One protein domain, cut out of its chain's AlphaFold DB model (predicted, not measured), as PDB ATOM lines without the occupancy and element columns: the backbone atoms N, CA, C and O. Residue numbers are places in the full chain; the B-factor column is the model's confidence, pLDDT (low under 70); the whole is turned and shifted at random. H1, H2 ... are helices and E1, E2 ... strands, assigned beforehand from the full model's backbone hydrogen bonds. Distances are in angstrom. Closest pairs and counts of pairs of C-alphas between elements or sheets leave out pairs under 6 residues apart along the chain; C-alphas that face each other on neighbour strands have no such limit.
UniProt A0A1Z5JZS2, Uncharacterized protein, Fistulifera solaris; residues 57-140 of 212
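AT A GLANCE: This is residues 57 to 140 of the 212 residues of an uncharacterized protein of Fistulifera solaris (UniProt A0A1Z5JZS2). Picture one long, gently twisted sheet of four strands, E1 to E4, laid side by side in chain order, with a long loop, residues 110 to 132, folding back past its E4 edge and a short helix, H1, at the end of the sheet where E4 finishes. The printed part has 84 residues, in the order E1, E2, E3, E4, H1; the sheet is antiparallel throughout. The class is mostly strand, though 38 residues, under half, are in named elements. The whole is only just compact, close to loose, with a radius of gyration of the C-alphas of 13.9 A, and elongated, spanning 44 by 23 by 22 A.

IN THESE COORDINATES: Find C-alpha 59 at (44.202, 15.822, -23.093); from there E1 runs to residue 65, 19.8 A. E2, residues 70 to 77, covers 22.5 A, E3, residues 87 to 95, 26.5 A, and E4, residues 101 to 109, 26.4 A, ending at C-alpha 109, (51.039, 26.755, -15.724). H1, residues 133 to 137, ends at C-alpha 137, (54.253, 32.407, -18.340).

HOW THE PARTS SIT: The strands form a meander, each the antiparallel neighbour of the one before, and successive strands form hairpins. Look for N 61 and O 74, 2.9 A, between E1 and E2; N 75 and O 89, 2.8 A, between E2 and E3; and N 90 and O 106, 2.8 A, between E3 and E4. The edge strands E1 and E4 are apart. H1 is on the sheet but only grazes it, with residues 133 to 137; the closest C-alphas of E4 and H1 are those of Leu 109 and Met 137, 7.0 A. In H1 its O i to N i+4 pair is within hydrogen-bond range.

THE WHOLE: The C-alphas farthest apart, of Ala 83 and Asn 98, are 45.4 A apart. The printed part has no cut. The link from E4 to H1, 23 residues, is long. Residues 127 to 128 and 139 to 140 are under 70 in pLDDT.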
ATOM      1  N   ASP A  57      49.797  14.624 -27.314       87.56
ATOM      2  CA  ASP A  57      50.139  14.434 -25.889       87.56
ATOM      3  C   ASP A  57      49.403  15.341 -24.884       87.56
ATOM      4  O   ASP A  57      49.501  15.121 -23.675       87.56
ATOM      5  N   CYS A  58      48.550  16.254 -25.354       90.06
ATOM      6  CA  CYS A  58      47.585  16.941 -24.498       90.06
ATOM      7  C   CYS A  58      46.245  16.197 -24.445       90.06
ATOM      8  O   CYS A  58      45.805  15.559 -25.405       90.06
ATOM      9  N   LYS A  59      45.568  16.297 -23.304       92.69
ATOM     10  CA  LYS A  59      44.202  15.822 -23.093       92.69
ATOM     11  C   LYS A  59      43.236  16.973 -23.310       92.69
ATOM     12  O   LYS A  59      43.458  18.066 -22.804       92.69
ATOM     13  N   TYR A  60      42.165  16.702 -24.036       90.00
ATOM     14  CA  TYR A  60      41.054  17.627 -24.193       90.00
ATOM     15  C   TYR A  60      39.874  17.137 -23.355       90.00
ATOM     16  O   TYR A  60      39.497  15.964 -23.435       90.00
ATOM     17  N   GLU A  61      39.312  18.033 -22.556       90.38
ATOM     18  CA  GLU A  61      38.159  17.806 -21.693       90.38
ATOM     19  C   GLU A  61      37.121  18.899 -21.961       90.38
ATOM     20  O   GLU A  61      37.472  20.046 -22.230       90.38
ATOM     21  N   PHE A  62      35.839  18.544 -21.906       89.06
ATOM     22  CA  PHE A  62      34.745  19.493 -22.086       89.06
ATOM     23  C   PHE A  62      33.653  19.246 -21.044       89.06
ATOM     24  O   PHE A  62      33.339  18.104 -20.696       89.06
ATOM     25  N   GLU A  63      33.066  20.330 -20.556       89.38
ATOM     26  CA  GLU A  63      31.964  20.374 -19.608       89.38
ATOM     27  C   GLU A  63      30.917  21.360 -20.134       89.38
ATOM     28  O   GLU A  63      31.048  22.576 -19.999       89.38
ATOM     29  N   HIS A  64      29.865  20.826 -20.753       87.88
ATOM     30  CA  HIS A  64      28.736  21.615 -21.247       87.88
ATOM     31  C   HIS A  64      27.486  21.281 -20.433       87.88
ATOM     32  O   HIS A  64      26.812  20.281 -20.684       87.88
ATOM     33  N   ASP A  65      27.178  22.124 -19.451       86.12
ATOM     34  CA  ASP A  65      25.948  22.081 -18.664       86.12
ATOM     35  C   ASP A  65      25.040  23.246 -19.075       86.12
ATOM     36  O   ASP A  65      25.115  24.365 -18.561       86.12
ATOM     37  N   TRP A  66      24.165  22.956 -20.035       81.69
ATOM     38  CA  TRP A  66      23.216  23.915 -20.596       81.69
ATOM     39  C   TRP A  66      22.190  24.418 -19.582       81.69
ATOM     40  O   TRP A  66      21.783  25.575 -19.663       81.69
ATOM     41  N   ASP A  67      21.794  23.580 -18.623       82.62
ATOM     42  CA  ASP A  67      20.814  23.956 -17.602       82.62
ATOM     43  C   ASP A  67      21.407  24.963 -16.609       82.62
ATOM     44  O   ASP A  67      20.686  25.796 -16.057       82.62
ATOM     45  N   LYS A  68      22.729  24.914 -16.408       83.12
ATOM     46  CA  LYS A  68      23.478  25.880 -15.594       83.12
ATOM     47  C   LYS A  68      24.084  27.032 -16.395       83.12
ATOM     48  O   LYS A  68      24.676  27.921 -15.790       83.12
ATOM     49  N   GLY A  69      23.974  27.015 -17.725       81.06
ATOM     50  CA  GLY A  69      24.628  27.992 -18.597       81.06
ATOM     51  C   GLY A  69      26.158  27.942 -18.523       81.06
ATOM     52  O   GLY A  69      26.802  28.966 -18.742       81.06
ATOM     53  N   ILE A  70      26.734  26.783 -18.177       81.56
ATOM     54  CA  ILE A  70      28.180  26.581 -18.040       81.56
ATOM     55  C   ILE A  70      28.682  25.818 -19.255       81.56
ATOM     56  O   ILE A  70      28.244  24.704 -19.536       81.56
ATOM     57  N   LEU A  71      29.630  26.423 -19.955       85.44
ATOM     58  CA  LEU A  71      30.213  25.883 -21.166       85.44
ATOM     59  C   LEU A  71      31.726  26.018 -21.071       85.44
ATOM     60  O   LEU A  71      32.255  27.114 -21.234       85.44
ATOM     61  N   ARG A  72      32.422  24.935 -20.737       88.50
ATOM     62  CA  ARG A  72      33.861  24.946 -20.483       88.50
ATOM     63  C   ARG A  72      34.570  23.900 -21.327       88.50
ATOM     64  O   ARG A  72      34.245  22.721 -21.255       88.50
ATOM     65  N   ASP A  73      35.597  24.342 -22.030       88.75
ATOM     66  CA  ASP A  73      36.525  23.504 -22.774       88.75
ATOM     67  C   ASP A  73      37.924  23.688 -22.200       88.75
ATOM     68  O   ASP A  73      38.379  24.817 -22.023       88.75
ATOM     69  N   SER A  74      38.625  22.589 -21.944       89.44
ATOM     70  CA  SER A  74      39.960  22.610 -21.360       89.44
ATOM     71  C   SER A  74      40.920  21.704 -22.128       89.44
ATOM     72  O   SER A  74      40.595  20.581 -22.508       89.44
ATOM     73  N   VAL A  75      42.140  22.188 -22.335       90.81
ATOM     74  CA  VAL A  75      43.273  21.422 -22.858       90.81
ATOM     75  C   VAL A  75      44.321  21.338 -21.758       90.81
ATOM     76  O   VAL A  75      44.892  22.352 -21.366       90.81
ATOM     77  N   TYR A  76      44.579  20.127 -21.275       91.94
ATOM     78  CA  TYR A  76      45.598  19.825 -20.276       91.94
ATOM     79  C   TYR A  76      46.795  19.135 -20.932       91.94
ATOM     80  O   TYR A  76      46.676  18.048 -21.497       91.94
ATOM     81  N   CYS A  77      47.959  19.757 -20.831       91.75
ATOM     82  CA  CYS A  77      49.215  19.293 -21.393       91.75
ATOM     83  C   CYS A  77      50.193  18.987 -20.244       91.75
ATOM     84  O   CYS A  77      50.807  19.917 -19.707       91.75
ATOM     85  N   PRO A  78      50.327  17.715 -19.828       91.12
ATOM     86  CA  PRO A  78      51.261  17.342 -18.773       91.12
ATOM     87  C   PRO A  78      52.706  17.533 -19.236       91.12
ATOM     88  O   PRO A  78      53.032  17.199 -20.375       91.12
ATOM     89  N   ASP A  79      53.562  18.038 -18.346       88.62
ATOM     90  CA  ASP A  79      54.995  18.272 -18.595       88.62
ATOM     91  C   ASP A  79      55.284  19.070 -19.887       88.62
ATOM     92  O   ASP A  79      56.320  18.894 -20.527       88.62
ATOM     93  N   TRP A  80      54.363  19.953 -20.295       88.75
ATOM     94  CA  TRP A  80      54.448  20.685 -21.566       88.75
ATOM     95  C   TRP A  80      55.702  21.558 -21.660       88.75
ATOM     96  O   TRP A  80      56.332  21.639 -22.713       88.75
ATOM     97  N   CYS A  81      56.078  22.185 -20.544       85.12
ATOM     98  CA  CYS A  81      57.276  23.018 -20.449       85.12
ATOM     99  C   CYS A  81      58.492  22.259 -19.886       85.12
ATOM    100  O   CYS A  81      59.550  22.854 -19.683       85.12
ATOM    101  N   GLY A  82      58.368  20.947 -19.658       84.56
ATOM    102  CA  GLY A  82      59.382  20.129 -18.998       84.56
ATOM    103  C   GLY A  82      59.448  20.337 -17.478       84.56
ATOM    104  O   GLY A  82      58.761  21.177 -16.899       84.56
ATOM    105  N   ALA A  83      60.314  19.561 -16.814       81.88
ATOM    106  CA  ALA A  83      60.580  19.638 -15.370       81.88
ATOM    107  C   ALA A  83      59.342  19.468 -14.457       81.88
ATOM    108  O   ALA A  83      59.348  19.926 -13.312       81.88
ATOM    109  N   GLY A  84      58.301  18.781 -14.931       82.69
ATOM    110  CA  GLY A  84      57.043  18.581 -14.210       82.69
ATOM    111  C   GLY A  84      56.102  19.785 -14.269       82.69
ATOM    112  O   GLY A  84      55.235  19.910 -13.404       82.69
ATOM    113  N   GLN A  85      56.288  20.688 -15.236       85.25
ATOM    114  CA  GLN A  85      55.437  21.862 -15.422       85.25
ATOM    115  C   GLN A  85      54.270  21.540 -16.353       85.25
ATOM    116  O   GLN A  85      54.424  21.420 -17.572       85.25
ATOM    117  N   ASP A  86      53.085  21.434 -15.760       89.44
ATOM    118  CA  ASP A  86      51.853  21.130 -16.476       89.44
ATOM    119  C   ASP A  86      51.162  22.406 -16.952       89.44
ATOM    120  O   ASP A  86      50.919  23.329 -16.167       89.44
ATOM    121  N   PHE A  87      50.773  22.431 -18.225       88.75
ATOM    122  CA  PHE A  87      50.025  23.531 -18.819       88.75
ATOM    123  C   PHE A  87      48.539  23.188 -18.936       88.75
ATOM    124  O   PHE A  87      48.169  22.083 -19.325       88.75
ATOM    125  N   THR A  88      47.671  24.145 -18.620       90.06
ATOM    126  CA  THR A  88      46.227  24.052 -18.840       90.06
ATOM    127  C   THR A  88      45.728  25.317 -19.521       90.06
ATOM    128  O   THR A  88      45.884  26.412 -18.984       90.06
ATOM    129  N   LEU A  89      45.081  25.162 -20.671       88.31
ATOM    130  CA  LEU A  89      44.279  26.202 -21.310       88.31
ATOM    131  C   LEU A  89      42.809  25.887 -21.055       88.31
ATOM    132  O   LEU A  89      42.385  24.771 -21.335       88.31
ATOM    133  N   SER A  90      42.033  26.846 -20.566       87.69
ATOM    134  CA  SER A  90      40.585  26.707 -20.422       87.69
ATOM    135  C   SER A  90      39.869  27.873 -21.085       87.69
ATOM    136  O   SER A  90      40.242  29.027 -20.904       87.69
ATOM    137  N   VAL A  91      38.829  27.571 -21.849       85.00
ATOM    138  CA  VAL A  91      37.888  28.546 -22.394       85.00
ATOM    139  C   VAL A  91      36.552  28.267 -21.734       85.00
ATOM    140  O   VAL A  91      36.008  27.172 -21.864       85.00
ATOM    141  N   GLN A  92      36.031  29.242 -21.002       86.38
ATOM    142  CA  GLN A  92      34.733  29.145 -20.364       86.38
ATOM    143  C   GLN A  92      33.814  30.239 -20.880       86.38
ATOM    144  O   GLN A  92      34.107  31.421 -20.746       86.38
ATOM    145  N   SER A  93      32.657  29.848 -21.391       83.06
ATOM    146  CA  SER A  93      31.546  30.752 -21.630       83.06
ATOM    147  C   SER A  93      30.467  30.569 -20.575       83.06
ATOM    148  O   SER A  93      30.130  29.452 -20.178       83.06
ATOM    149  N   SER A  94      29.917  31.689 -20.126       80.50
ATOM    150  CA  SER A  94      28.710  31.730 -19.313       80.50
ATOM    151  C   SER A  94      27.599  32.430 -20.082       80.50
ATOM    152  O   SER A  94      27.847  33.373 -20.838       80.50
ATOM    153  N   VAL A  95      26.373  31.931 -19.929       78.75
ATOM    154  CA  VAL A  95      25.175  32.531 -20.525       78.75
ATOM    155  C   VAL A  95      24.298  33.058 -19.401       78.75
ATOM    156  O   VAL A  95      23.861  32.292 -18.545       78.75
ATOM    157  N   SER A  96      24.048  34.364 -19.392       76.88
ATOM    158  CA  SER A  96      23.151  34.989 -18.421       76.88
ATOM    159  C   SER A  96      21.679  34.737 -18.765       76.88
ATOM    160  O   SER A  96      21.334  34.402 -19.901       76.88
ATOM    161  N   ASP A  97      20.780  34.993 -17.810       76.81
ATOM    162  CA  ASP A  97      19.322  34.934 -18.024       76.81
ATOM    163  C   ASP A  97      18.831  35.882 -19.139       76.81
ATOM    164  O   ASP A  97      17.772  35.666 -19.733       76.81
ATOM    165  N   ASN A  98      19.610  36.927 -19.444       79.00
ATOM    166  CA  ASN A  98      19.333  37.875 -20.523       79.00
ATOM    167  C   ASN A  98      19.905  37.434 -21.878       79.00
ATOM    168  O   ASN A  98      19.796  38.180 -22.851       79.00
ATOM    169  N   TYR A  99      20.481  36.231 -21.965       73.00
ATOM    170  CA  TYR A  99      21.222  35.739 -23.127       73.00
ATOM    171  C   TYR A  99      22.472  36.570 -23.454       73.00
ATOM    172  O   TYR A  99      22.926  36.576 -24.604       73.00
ATOM    173  N   ASP A 100      23.029  37.257 -22.453       74.88
ATOM    174  CA  ASP A 100      24.355  37.854 -22.569       74.88
ATOM    175  C   ASP A 100      25.387  36.744 -22.378       74.88
ATOM    176  O   ASP A 100      25.314  35.966 -21.426       74.88
ATOM    177  N   THR A 101      26.316  36.645 -23.323       75.38
ATOM    178  CA  THR A 101      27.364  35.627 -23.321       75.38
ATOM    179  C   THR A 101      28.685  36.274 -22.946       75.38
ATOM    180  O   THR A 101      29.164  37.143 -23.676       75.38
ATOM    181  N   GLU A 102      29.289  35.831 -21.851       79.44
ATOM    182  CA  GLU A 102      30.642  36.228 -21.468       79.44
ATOM    183  C   GLU A 102      31.579  35.044 -21.663       79.44
ATOM    184  O   GLU A 102      31.302  33.953 -21.166       79.44
ATOM    185  N   THR A 103      32.676  35.255 -22.394       80.75
ATOM    186  CA  THR A 103      33.715  34.244 -22.615       80.75
ATOM    187  C   THR A 103      34.988  34.671 -21.901       80.75
ATOM    188  O   THR A 103      35.540  35.732 -22.184       80.75
ATOM    189  N   LEU A 104      35.449  33.819 -20.997       82.81
ATOM    190  CA  LEU A 104      36.690  33.935 -20.250       82.81
ATOM    191  C   LEU A 104      37.676  32.895 -20.775       82.81
ATOM    192  O   LEU A 104      37.300  31.771 -21.108       82.81
ATOM    193  N   ILE A 105      38.938  33.293 -20.881       81.25
ATOM    194  CA  ILE A 105      40.020  32.428 -21.343       81.25
ATOM    195  C   ILE A 105      41.119  32.472 -20.287       81.25
ATOM    196  O   ILE A 105      41.674  33.538 -20.017       81.25
ATOM    197  N   ASP A 106      41.434  31.304 -19.737       84.25
ATOM    198  CA  ASP A 106      42.418  31.124 -18.679       84.25
ATOM    199  C   ASP A 106      43.569  30.231 -19.117       84.25
ATOM    200  O   ASP A 106      43.375  29.165 -19.706       84.25
ATOM    201  N   CYS A 107      44.782  30.651 -18.769       85.69
ATOM    202  CA  CYS A 107      46.010  29.906 -18.996       85.69
ATOM    203  C   CYS A 107      46.699  29.684 -17.657       85.69
ATOM    204  O   CYS A 107      47.188  30.622 -17.030       85.69
ATOM    205  N   LYS A 108      46.801  28.426 -17.239       86.75
ATOM    206  CA  LYS A 108      47.452  28.028 -15.994       86.75
ATOM    207  C   LYS A 108      48.689  27.194 -16.290       86.75
ATOM    208  O   LYS A 108      48.630  26.257 -17.081       86.75
ATOM    209  N   LEU A 109      49.798  27.519 -15.634       84.56
ATOM    210  CA  LEU A 109      51.039  26.755 -15.724       84.56
ATOM    211  C   LEU A 109      51.520  26.410 -14.319       84.56
ATOM    212  O   LEU A 109      51.981  27.270 -13.561       84.56
ATOM    213  N   ILE A 110      51.346  25.142 -13.956       81.06
ATOM    214  CA  ILE A 110      51.669  24.647 -12.622       81.06
ATOM    215  C   ILE A 110      53.187  24.705 -12.440       81.06
ATOM    216  O   ILE A 110      53.939  24.152 -13.237       81.06
ATOM    217  N   GLY A 111      53.631  25.386 -11.380       72.06
ATOM    218  CA  GLY A 111      55.049  25.554 -11.050       72.06
ATOM    219  C   GLY A 111      55.660  26.895 -11.467       72.06
ATOM    220  O   GLY A 111      56.757  27.201 -11.011       72.06
ATOM    221  N   CYS A 112      54.954  27.716 -12.253       71.00
ATOM    222  CA  CYS A 112      55.462  29.019 -12.706       71.00
ATOM    223  C   CYS A 112      54.688  30.211 -12.153       71.00
ATOM    224  O   CYS A 112      55.289  31.213 -11.767       71.00
ATOM    225  N   THR A 113      53.364  30.100 -12.060       71.38
ATOM    226  CA  THR A 113      52.510  31.163 -11.529       71.38
ATOM    227  C   THR A 113      51.598  30.616 -10.435       71.38
ATOM    228  O   THR A 113      50.973  29.565 -10.581       71.38
ATOM    229  N   ASN A 114      51.505  31.340  -9.314       72.62
ATOM    230  CA  ASN A 114      50.494  31.081  -8.283       72.62
ATOM    231  C   ASN A 114      49.167  31.691  -8.735       72.62
ATOM    232  O   ASN A 114      48.728  32.728  -8.246       72.62
ATOM    233  N   CYS A 115      48.602  31.043  -9.740       79.00
ATOM    234  CA  CYS A 115      47.295  31.301 -10.303       79.00
ATOM    235  C   CYS A 115      46.191  30.773  -9.391       79.00
ATOM    236  O   CYS A 115      46.345  29.694  -8.813       79.00
ATOM    237  N   GLY A 116      45.090  31.517  -9.285       78.31
ATOM    238  CA  GLY A 116      43.878  31.011  -8.650       78.31
ATOM    239  C   GLY A 116      43.221  29.894  -9.472       78.31
ATOM    240  O   GLY A 116      43.693  29.527 -10.553       78.31
ATOM    241  N   ASP A 117      42.173  29.299  -8.906       78.81
ATOM    242  CA  ASP A 117      41.414  28.200  -9.521       78.81
ATOM    243  C   ASP A 117      40.077  28.674 -10.115       78.81
ATOM    244  O   ASP A 117      39.347  27.870 -10.703       78.81
ATOM    245  N   GLU A 118      39.725  29.953  -9.947       80.00
ATOM    246  CA  GLU A 118      38.487  30.518 -10.467       80.00
ATOM    247  C   GLU A 118      38.658  31.003 -11.918       80.00
ATOM    248  O   GLU A 118      39.759  31.361 -12.347       80.00
ATOM    249  N   PRO A 119      37.571  31.011 -12.711       73.38
ATOM    250  CA  PRO A 119      37.615  31.512 -14.079       73.38
ATOM    251  C   PRO A 119      37.988  32.999 -14.122       73.38
ATOM    252  O   PRO A 119      37.385  33.817 -13.428       73.38
ATOM    253  N   GLY A 120      38.931  33.361 -14.980       79.12
ATOM    254  CA  GLY A 120      39.476  34.704 -15.138       79.12
ATOM    255  C   GLY A 120      40.646  35.026 -14.208       79.12
ATOM    256  O   GLY A 120      41.238  36.098 -14.358       79.12
ATOM    257  N   ASP A 121      41.010  34.138 -13.274       81.75
ATOM    258  CA  ASP A 121      42.119  34.378 -12.344       81.75
ATOM    259  C   ASP A 121      43.464  34.481 -13.067       81.75
ATOM    260  O   ASP A 121      44.375  35.166 -12.587       81.75
ATOM    261  N   CYS A 122      43.597  33.810 -14.216       83.38
ATOM    262  CA  CYS A 122      44.847  33.731 -14.958       83.38
ATOM    263  C   CYS A 122      44.665  34.060 -16.427       83.38
ATOM    264  O   CYS A 122      44.662  33.162 -17.276       83.38
ATOM    265  N   PRO A 123      44.568  35.370 -16.733       81.75
ATOM    266  CA  PRO A 123      44.381  35.820 -18.095       81.75
ATOM    267  C   PRO A 123      45.526  35.322 -18.970       81.75
ATOM    268  O   PRO A 123      46.706  35.531 -18.673       81.75
ATOM    269  N   CYS A 124      45.168  34.677 -20.078       80.19
ATOM    270  CA  CYS A 124      46.146  34.250 -21.063       80.19
ATOM    271  C   CYS A 124      46.863  35.461 -21.677       80.19
ATOM    272  O   CYS A 124      46.198  36.389 -22.153       80.19
ATOM    273  N   PRO A 125      48.205  35.449 -21.767       77.75
ATOM    274  CA  PRO A 125      48.891  36.348 -22.682       77.75
ATOM    275  C   PRO A 125      48.455  36.042 -24.120       77.75
ATOM    276  O   PRO A 125      47.913  34.977 -24.412       77.75
ATOM    277  N   ILE A 126      48.692  36.976 -25.043       74.00
ATOM    278  CA  ILE A 126      48.392  36.760 -26.463       74.00
ATOM    279  C   ILE A 126      49.298  35.633 -26.981       74.00
ATOM    280  O   ILE A 126      50.460  35.862 -27.321       74.00
ATOM    281  N   LEU A 127      48.765  34.411 -27.017       67.38
ATOM    282  CA  LEU A 127      49.478  33.231 -27.485       67.38
ATOM    283  C   LEU A 127      49.505  33.227 -29.009       67.38
ATOM    284  O   LEU A 127      48.468  33.140 -29.662       67.38
ATOM    285  N   LYS A 128      50.707  33.299 -29.582       68.38
ATOM    286  CA  LYS A 128      50.908  33.060 -31.019       68.38
ATOM    287  C   LYS A 128      50.979  31.566 -31.324       68.38
ATOM    288  O   LYS A 128      50.520  31.125 -32.371       68.38
ATOM    289  N   SER A 129      51.527  30.787 -30.393       72.50
ATOM    290  CA  SER A 129      51.584  29.332 -30.453       72.50
ATOM    291  C   SER A 129      51.608  28.732 -29.043       72.50
ATOM    292  O   SER A 129      52.037  29.392 -28.095       72.50
ATOM    293  N   PHE A 130      51.197  27.466 -28.903       72.38
ATOM    294  CA  PHE A 130      51.340  26.723 -27.640       72.38
ATOM    295  C   PHE A 130      52.812  26.567 -27.216       72.38
ATOM    296  O   PHE A 130      53.096  26.427 -26.029       72.38
ATOM    297  N   ASN A 131      53.753  26.629 -28.163       73.31
ATOM    298  CA  ASN A 131      55.184  26.532 -27.872       73.31
ATOM    299  C   ASN A 131      55.738  27.803 -27.212       73.31
ATOM    300  O   ASN A 131      56.694  27.721 -26.448       73.31
ATOM    301  N   ASP A 132      55.128  28.964 -27.460       77.94
ATOM    302  CA  ASP A 132      55.586  30.240 -26.893       77.94
ATOM    303  C   ASP A 132      55.079  30.474 -25.460       77.94
ATOM    304  O   ASP A 132      55.557  31.370 -24.764       77.94
ATOM    305  N   VAL A 133      54.120  29.660 -25.003       79.00
ATOM    306  CA  VAL A 133      53.484  29.765 -23.679       79.00
ATOM    307  C   VAL A 133      54.516  29.694 -22.555       79.00
ATOM    308  O   VAL A 133      54.462  30.492 -21.619       79.00
ATOM    309  N   CYS A 134      55.457  28.751 -22.649       80.06
ATOM    310  CA  CYS A 134      56.397  28.454 -21.571       80.06
ATOM    311  C   CYS A 134      57.273  29.664 -21.236       80.06
ATOM    312  O   CYS A 134      57.348  30.067 -20.079       80.06
ATOM    313  N   SER A 135      57.839  30.315 -22.252       78.06
ATOM    314  CA  SER A 135      58.698  31.491 -22.070       78.06
ATOM    315  C   SER A 135      57.930  32.742 -21.627       78.06
ATOM    316  O   SER A 135      58.527  33.668 -21.086       78.06
ATOM    317  N   MET A 136      56.618  32.807 -21.881       75.56
ATOM    318  CA  MET A 136      55.785  33.956 -21.506       75.56
ATOM    319  C   MET A 136      55.223  33.845 -20.089       75.56
ATOM    320  O   MET A 136      55.070  34.865 -19.419       75.56
ATOM    321  N   MET A 137      54.894  32.631 -19.641       73.88
ATOM    322  CA  MET A 137      54.253  32.407 -18.340       73.88
ATOM    323  C   MET A 137      55.243  31.991 -17.247       73.88
ATOM    324  O   MET A 137      55.017  32.305 -16.081       73.88
ATOM    325  N   CYS A 138      56.356  31.345 -17.602       73.12
ATOM    326  CA  CYS A 138      57.479  31.121 -16.696       73.12
ATOM    327  C   CYS A 138      58.543  32.181 -16.956       73.12
ATOM    328  O   CYS A 138      59.367  32.042 -17.859       73.12
ATOM    329  N   PHE A 139      58.558  33.245 -16.157       65.69
ATOM    330  CA  PHE A 139      59.722  34.120 -16.153       65.69
ATOM    331  C   PHE A 139      60.867  33.381 -15.448       65.69
ATOM    332  O   PHE A 139      60.751  33.044 -14.265       65.69
ATOM    333  N   GLU A 140      61.964  33.119 -16.164       56.34
ATOM    334  CA  GLU A 140      63.241  32.668 -15.599       56.34
ATOM    335  C   GLU A 140      63.793  33.765 -14.672       56.34
ATOM    336  O   GLU A 140      64.611  34.599 -15.045       56.34
TER     337      GLU A 140